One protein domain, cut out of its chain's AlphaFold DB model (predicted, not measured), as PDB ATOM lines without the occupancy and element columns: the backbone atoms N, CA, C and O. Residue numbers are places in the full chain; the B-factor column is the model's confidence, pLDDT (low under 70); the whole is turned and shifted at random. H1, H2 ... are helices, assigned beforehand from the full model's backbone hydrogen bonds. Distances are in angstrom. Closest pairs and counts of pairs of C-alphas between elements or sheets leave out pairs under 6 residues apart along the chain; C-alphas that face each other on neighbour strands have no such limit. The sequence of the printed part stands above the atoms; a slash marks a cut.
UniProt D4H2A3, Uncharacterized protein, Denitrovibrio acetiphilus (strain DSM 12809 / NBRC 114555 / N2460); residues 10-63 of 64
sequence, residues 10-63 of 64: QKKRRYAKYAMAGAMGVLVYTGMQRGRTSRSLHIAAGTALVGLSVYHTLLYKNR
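Overview. This is residues 10 to 63 of the 64 residues of an uncharacterized protein of Denitrovibrio acetiphilus (strain DSM 12809 / NBRC 114555 / N2460) (UniProt D4H2A3). Two long helices, H1 and then H2, fold back on each other side by side as a slender helical hairpin, with a tight turn at one end and both ends of the printed part at the other. The printed part has 54 residues with two named helices and no named strand, and its class is all helix. It is loose, with a radius of gyration of the C-alphas of 12.8 A, and forms a rod of 43 by 14 by 10 A.

Along the chain. H1, residues 10 to 32, runs 33.4 A from C-alpha 10 at (80.261, 77.499, 48.428) to C-alpha 32. H2, residues 36 to 61, runs 37.8 A from C-alpha 36 at (62.780, 83.628, 82.247) to C-alpha 61 at (74.995, 66.502, 50.846).

Arrangement. H1 and H2 form a helical hairpin through a tight link of 3 residues. They touch, and their closest C-alphas, those of Thr 30 and Ser 38, are 5.3 A apart. They run opposite ways at a shallow tilt of 21 degrees. In H1 and H2 every O i to N i+4 pair is within hydrogen-bond range.

Size, cuts and confidence. The C-alphas farthest apart, those of Gly 35 and Arg 63, are 42.8 A apart. The printed part has no cut. Its mean pLDDT is 88.4, and residues 61 to 63 are under 70.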
ATOM      1  N   GLN A  10      79.217  77.158  47.455       81.69
ATOM      2  CA  GLN A  10      80.261  77.499  48.428       81.69
ATOM      3  C   GLN A  10      79.964  78.831  49.126       81.69
ATOM      4  O   GLN A  10      80.194  78.948  50.329       81.69
ATOM      5  N   LYS A  11      79.380  79.808  48.413       83.56
ATOM      6  CA  LYS A  11      78.870  81.042  49.032       83.56
ATOM      7  C   LYS A  11      77.779  80.729  50.060       83.56
ATOM      8  O   LYS A  11      77.916  81.138  51.208       83.56
ATOM      9  N   LYS A  12      76.753  79.949  49.693       83.88
ATOM     10  CA  LYS A  12      75.655  79.559  50.604       83.88
ATOM     11  C   LYS A  12      76.157  78.836  51.856       83.88
ATOM     12  O   LYS A  12      75.741  79.176  52.957       83.88
ATOM     13  N   ARG A  13      77.107  77.904  51.710       85.19
ATOM     14  CA  ARG A  13      77.755  77.223  52.848       85.19
ATOM     15  C   ARG A  13      78.476  78.200  53.767       85.19
ATOM     16  O   ARG A  13      78.344  78.108  54.981       85.19
ATOM     17  N   ARG A  14      79.222  79.147  53.193       86.69
ATOM     18  CA  ARG A  14      79.954  80.153  53.964       86.69
ATOM     19  C   ARG A  14      79.001  81.064  54.747       86.69
ATOM     20  O   ARG A  14      79.247  81.301  55.923       86.69
ATOM     21  N   TYR A  15      77.893  81.491  54.141       88.88
ATOM     22  CA  TYR A  15      76.840  82.231  54.846       88.88
ATOM     23  C   TYR A  15      76.186  81.406  55.955       88.88
ATOM     24  O   TYR A  15      76.069  81.894  57.074       88.88
ATOM     25  N   ALA A  16      75.829  80.147  55.685       88.62
ATOM     26  CA  ALA A  16      75.275  79.255  56.702       88.62
ATOM     27  C   ALA A  16      76.256  79.046  57.871       88.62
ATOM     28  O   ALA A  16      75.850  79.071  59.027       88.62
ATOM     29  N   LYS A  17      77.561  78.943  57.596       89.06
ATOM     30  CA  LYS A  17      78.598  78.871  58.633       89.06
ATOM     31  C   LYS A  17      78.659  80.139  59.492       89.06
ATOM     32  O   LYS A  17      78.739  80.029  60.711       89.06
ATOM     33  N   TYR A  18      78.589  81.324  58.884       92.88
ATOM     34  CA  TYR A  18      78.560  82.584  59.638       92.88
ATOM     35  C   TYR A  18      77.291  82.737  60.474       92.88
ATOM     36  O   TYR A  18      77.368  83.149  61.627       92.88
ATOM     37  N   ALA A  19      76.138  82.353  59.931       91.12
ATOM     38  CA  ALA A  19      74.891  82.383  60.677       91.12
ATOM     39  C   ALA A  19      74.906  81.379  61.854       91.12
ATOM     40  O   ALA A  19      74.403  81.708  62.927       91.12
ATOM     41  N   MET A  20      75.563  80.214  61.715       91.88
ATOM     42  CA  MET A  20      75.729  79.257  62.823       91.88
ATOM     43  C   MET A  20      76.607  79.846  63.923       91.88
ATOM     44  O   MET A  20      76.254  79.772  65.094       91.88
ATOM     45  N   ALA A  21      77.712  80.499  63.551       94.44
ATOM     46  CA  ALA A  21      78.569  81.188  64.511       94.44
ATOM     47  C   ALA A  21      77.813  82.300  65.265       94.44
ATOM     48  O   ALA A  21      77.956  82.423  66.479       94.44
ATOM     49  N   GLY A  22      76.961  83.063  64.569       94.38
ATOM     50  CA  GLY A  22      76.109  84.083  65.186       94.38
ATOM     51  C   GLY A  22      75.124  83.499  66.204       94.38
ATOM     52  O   GLY A  22      75.083  83.950  67.346       94.38
ATOM     53  N   ALA A  23      74.382  82.453  65.826       91.62
ATOM     54  CA  ALA A  23      73.450  81.774  66.732       91.62
ATOM     55  C   ALA A  23      74.164  81.167  67.954       91.62
ATOM     56  O   ALA A  23      73.660  81.242  69.073       91.62
ATOM     57  N   MET A  24      75.377  80.644  67.765       93.12
ATOM     58  CA  MET A  24      76.211  80.133  68.852       93.12
ATOM     59  C   MET A  24      76.653  81.248  69.813       93.12
ATOM     60  O   MET A  24      76.615  81.058  71.025       93.12
ATOM     61  N   GLY A  25      76.978  82.437  69.299       93.88
ATOM     62  CA  GLY A  25      77.242  83.617  70.129       93.88
ATOM     63  C   GLY A  25      76.034  84.036  70.977       93.88
ATOM     64  O   GLY A  25      76.183  84.305  72.168       93.88
ATOM     65  N   VAL A  26      74.827  84.017  70.399       92.50
ATOM     66  CA  VAL A  26      73.579  84.306  71.134       92.50
ATOM     67  C   VAL A  26      73.325  83.265  72.224       92.50
ATOM     68  O   VAL A  26      72.945  83.626  73.337       92.50
ATOM     69  N   LEU A  27      73.571  81.983  71.946       93.62
ATOM     70  CA  LEU A  27      73.454  80.911  72.936       93.62
ATOM     71  C   LEU A  27      74.406  81.098  74.114       93.62
ATOM     72  O   LEU A  27      73.983  80.939  75.256       93.62
ATOM     73  N   VAL A  28      75.662  81.467  73.851       95.12
ATOM     74  CA  VAL A  28      76.646  81.755  74.903       95.12
ATOM     75  C   VAL A  28      76.194  82.955  75.736       95.12
ATOM     76  O   VAL A  28      76.121  82.854  76.959       95.12
ATOM     77  N   TYR A  29      75.811  84.060  75.089       93.69
ATOM     78  CA  TYR A  29      75.365  85.273  75.781       93.69
ATOM     79  C   TYR A  29      74.130  85.028  76.660       93.69
ATOM     80  O   TYR A  29      74.110  85.392  77.834       93.69
ATOM     81  N   THR A  30      73.112  84.358  76.116       92.50
ATOM     82  CA  THR A  30      71.881  84.021  76.853       92.50
ATOM     83  C   THR A  30      72.118  82.951  77.922       92.50
ATOM     84  O   THR A  30      71.522  83.009  78.994       92.50
ATOM     85  N   GLY A  31      73.036  82.009  77.692       89.56
ATOM     86  CA  GLY A  31      73.406  80.979  78.665       89.56
ATOM     87  C   GLY A  31      74.098  81.540  79.911       89.56
ATOM     88  O   GLY A  31      73.951  80.983  80.997       89.56
ATOM     89  N   MET A  32      74.803  82.667  79.780       91.31
ATOM     90  CA  MET A  32      75.435  83.364  80.907       91.31
ATOM     91  C   MET A  32      74.464  84.252  81.700       91.31
ATOM     92  O   MET A  32      74.784  84.670  82.812       91.31
ATOM     93  N   GLN A  33      73.277  84.543  81.162       91.81
ATOM     94  CA  GLN A  33      72.271  85.373  81.824       91.81
ATOM     95  C   GLN A  33      71.215  84.542  82.558       91.81
ATOM     96  O   GLN A  33      70.745  83.509  82.082       91.81
ATOM     97  N   ARG A  34      70.765  85.043  83.714       83.31
ATOM     98  CA  ARG A  34      69.716  84.422  84.535       83.31
ATOM     99  C   ARG A  34      68.392  85.161  84.358       83.31
ATOM    100  O   ARG A  34      68.324  86.370  84.532       83.31
ATOM    101  N   GLY A  35      67.327  84.428  84.034       89.88
ATOM    102  CA  GLY A  35      65.978  84.985  83.905       89.88
ATOM    103  C   GLY A  35      65.092  84.190  82.947       89.88
ATOM    104  O   GLY A  35      65.583  83.476  82.073       89.88
ATOM    105  N   ARG A  36      63.767  84.320  83.101       88.62
ATOM    106  CA  ARG A  36      62.780  83.628  82.247       88.62
ATOM    107  C   ARG A  36      62.915  84.023  80.772       88.62
ATOM    108  O   ARG A  36      62.903  83.149  79.910       88.62
ATOM    109  N   THR A  37      63.137  85.308  80.495       88.75
ATOM    110  CA  THR A  37      63.346  85.826  79.134       88.75
ATOM    111  C   THR A  37      64.620  85.270  78.503       88.75
ATOM    112  O   THR A  37      64.572  84.781  77.379       88.75
ATOM    113  N   SER A  38      65.736  85.246  79.245       88.38
ATOM    114  CA  SER A  38      66.997  84.675  78.749       88.38
ATOM    115  C   SER A  38      66.856  83.192  78.404       88.38
ATOM    116  O   SER A  38      67.305  82.749  77.351       88.38
ATOM    117  N   ARG A  39      66.138  82.428  79.238       89.94
ATOM    118  CA  ARG A  39      65.860  81.009  78.980       89.94
ATOM    119  C   ARG A  39      65.059  80.806  77.692       89.94
ATOM    120  O   ARG A  39      65.387  79.915  76.915       89.94
ATOM    121  N   SER A  40      64.051  81.641  77.443       93.94
ATOM    122  CA  SER A  40      63.271  81.585  76.201       93.94
ATOM    123  C   SER A  40      64.121  81.927  74.975       93.94
ATOM    124  O   SER A  40      64.042  81.233  73.963       93.94
ATOM    125  N   LEU A  41      64.961  82.963  75.068       92.19
ATOM    126  CA  LEU A  41      65.870  83.361  73.988       92.19
ATOM    127  C   LEU A  41      66.936  82.294  73.714       92.19
ATOM    128  O   LEU A  41      67.233  82.023  72.555       92.19
ATOM    129  N   HIS A  42      67.460  81.645  74.754       93.12
ATOM    130  CA  HIS A  42      68.404  80.537  74.626       93.12
ATOM    131  C   HIS A  42      67.775  79.349  73.888       93.12
ATOM    132  O   HIS A  42      68.364  78.817  72.952       93.12
ATOM    133  N   ILE A  43      66.547  78.966  74.256       95.06
ATOM    134  CA  ILE A  43      65.822  77.877  73.585       95.06
ATOM    135  C   ILE A  43      65.573  78.226  72.111       95.06
ATOM    136  O   ILE A  43      65.857  77.399  71.248       95.06
ATOM    137  N   ALA A  44      65.111  79.446  71.816       94.12
ATOM    138  CA  ALA A  44      64.872  79.908  70.447       94.12
ATOM    139  C   ALA A  44      66.161  79.966  69.604       94.12
ATOM    140  O   ALA A  44      66.175  79.554  68.443       94.12
ATOM    141  N   ALA A  45      67.265  80.440  70.185       91.69
ATOM    142  CA  ALA A  45      68.571  80.441  69.531       91.69
ATOM    143  C   ALA A  45      69.085  79.011  69.292       91.69
ATOM    144  O   ALA A  45      69.696  78.740  68.259       91.69
ATOM    145  N   GLY A  46      68.788  78.085  70.206       92.25
ATOM    146  CA  GLY A  46      69.129  76.669  70.099       92.25
ATOM    147  C   GLY A  46      68.400  75.988  68.948       92.25
ATOM    148  O   GLY A  46      69.037  75.367  68.098       92.25
ATOM    149  N   THR A  47      67.080  76.156  68.856       95.19
ATOM    150  CA  THR A  47      66.294  75.633  67.727       95.19
ATOM    151  C   THR A  47      66.717  76.252  66.400       95.19
ATOM    152  O   THR A  47      66.861  75.525  65.413       95.19
ATOM    153  N   ALA A  48      67.001  77.557  66.367       92.81
ATOM    154  CA  ALA A  48      67.545  78.208  65.178       92.81
ATOM    155  C   ALA A  48      68.905  77.615  64.768       92.81
ATOM    156  O   ALA A  48      69.104  77.307  63.593       92.81
ATOM    157  N   LEU A  49      69.822  77.392  65.719       91.75
ATOM    158  CA  LEU A  49      71.131  76.788  65.454       91.75
ATOM    159  C   LEU A  49      70.994  75.368  64.881       91.75
ATOM    160  O   LEU A  49      71.693  75.026  63.923       91.75
ATOM    161  N   VAL A  50      70.084  74.555  65.424       93.50
ATOM    162  CA  VAL A  50      69.815  73.195  64.925       93.50
ATOM    163  C   VAL A  50      69.284  73.240  63.493       93.50
ATOM    164  O   VAL A  50      69.844  72.579  62.618       93.50
ATOM    165  N   GLY A  51      68.269  74.062  63.212       91.44
ATOM    166  CA  GLY A  51      67.721  74.203  61.858       91.44
ATOM    167  C   GLY A  51      68.775  74.672  60.849       91.44
ATOM    168  O   GLY A  51      68.890  74.136  59.745       91.44
ATOM    169  N   LEU A  52      69.620  75.617  61.258       90.94
ATOM    170  CA  LEU A  52      70.704  76.124  60.429       90.94
ATOM    171  C   LEU A  52      71.807  75.075  60.185       90.94
ATOM    172  O   LEU A  52      72.358  75.004  59.085       90.94
ATOM    173  N   SER A  53      72.081  74.220  61.172       89.50
ATOM    174  CA  SER A  53      73.007  73.084  61.055       89.50
ATOM    175  C   SER A  53      72.487  72.025  60.083       89.50
ATOM    176  O   SER A  53      73.249  71.508  59.260       89.50
ATOM    177  N   VAL A  54      71.178  71.749  60.110       91.81
ATOM    178  CA  VAL A  54      70.517  70.867  59.137       91.81
ATOM    179  C   VAL A  54      70.622  71.458  57.731       91.81
ATOM    180  O   VAL A  54      71.080  70.776  56.816       91.81
ATOM    181  N   TYR A  55      70.298  72.741  57.555       89.56
ATOM    182  CA  TYR A  55      70.426  73.426  56.265       89.56
ATOM    183  C   TYR A  55      71.870  73.418  55.736       89.56
ATOM    184  O   TYR A  55      72.109  73.134  54.560       89.56
ATOM    185  N   HIS A  56      72.855  73.663  56.605       87.75
ATOM    186  CA  HIS A  56      74.268  73.573  56.250       87.75
ATOM    187  C   HIS A  56      74.653  72.150  55.817       87.75
ATOM    188  O   HIS A  56      75.335  71.983  54.807       87.75
ATOM    189  N   THR A  57      74.177  71.122  56.519       86.25
ATOM    190  CA  THR A  57      74.436  69.713  56.178       86.25
ATOM    191  C   THR A  57      73.794  69.318  54.848       86.25
ATOM    192  O   THR A  57      74.437  68.672  54.021       86.25
ATOM    193  N   LEU A  58      72.570  69.772  54.572       84.75
ATOM    194  CA  LEU A  58      71.904  69.559  53.282       84.75
ATOM    195  C   LEU A  58      72.670  70.223  52.131       84.75
ATOM    196  O   LEU A  58      72.887  69.603  51.090       84.75
ATOM    197  N   LEU A  59      73.170  71.445  52.338       80.75
ATOM    198  CA  LEU A  59      74.068  72.107  51.387       80.75
ATOM    199  C   LEU A  59      75.376  71.334  51.172       80.75
ATOM    200  O   LEU A  59      76.003  71.500  50.122       80.75
ATOM    201  N   TYR A  60      75.813  70.526  52.146       73.94
ATOM    202  CA  TYR A  60      76.954  69.618  52.017       73.94
ATOM    203  C   TYR A  60      76.626  68.361  51.211       73.94
ATOM    204  O   TYR A  60      77.387  68.043  50.297       73.94
ATOM    205  N   LYS A  61      75.484  67.725  51.500       68.88
ATOM    206  CA  LYS A  61      74.995  66.502  50.846       68.88
ATOM    207  C   LYS A  61      74.694  66.697  49.354       68.88
ATOM    208  O   LYS A  61      74.981  65.811  48.568       68.88
ATOM    209  N   ASN A  62      74.241  67.884  48.946       58.66
ATOM    210  CA  ASN A  62      73.977  68.254  47.540       58.66
ATOM    211  C   ASN A  62      75.247  68.456  46.669       58.66
ATOM    212  O   ASN A  62      75.235  69.186  45.681       58.66
ATOM    213  N   ARG A  63      76.384  67.897  47.094       56.00
ATOM    214  CA  ARG A  63      77.678  67.905  46.389       56.00
ATOM    215  C   ARG A  63      78.217  66.481  46.203       56.00
ATOM    216  O   ARG A  63      79.400  66.343  45.907       56.00
TER     217      ARG A  63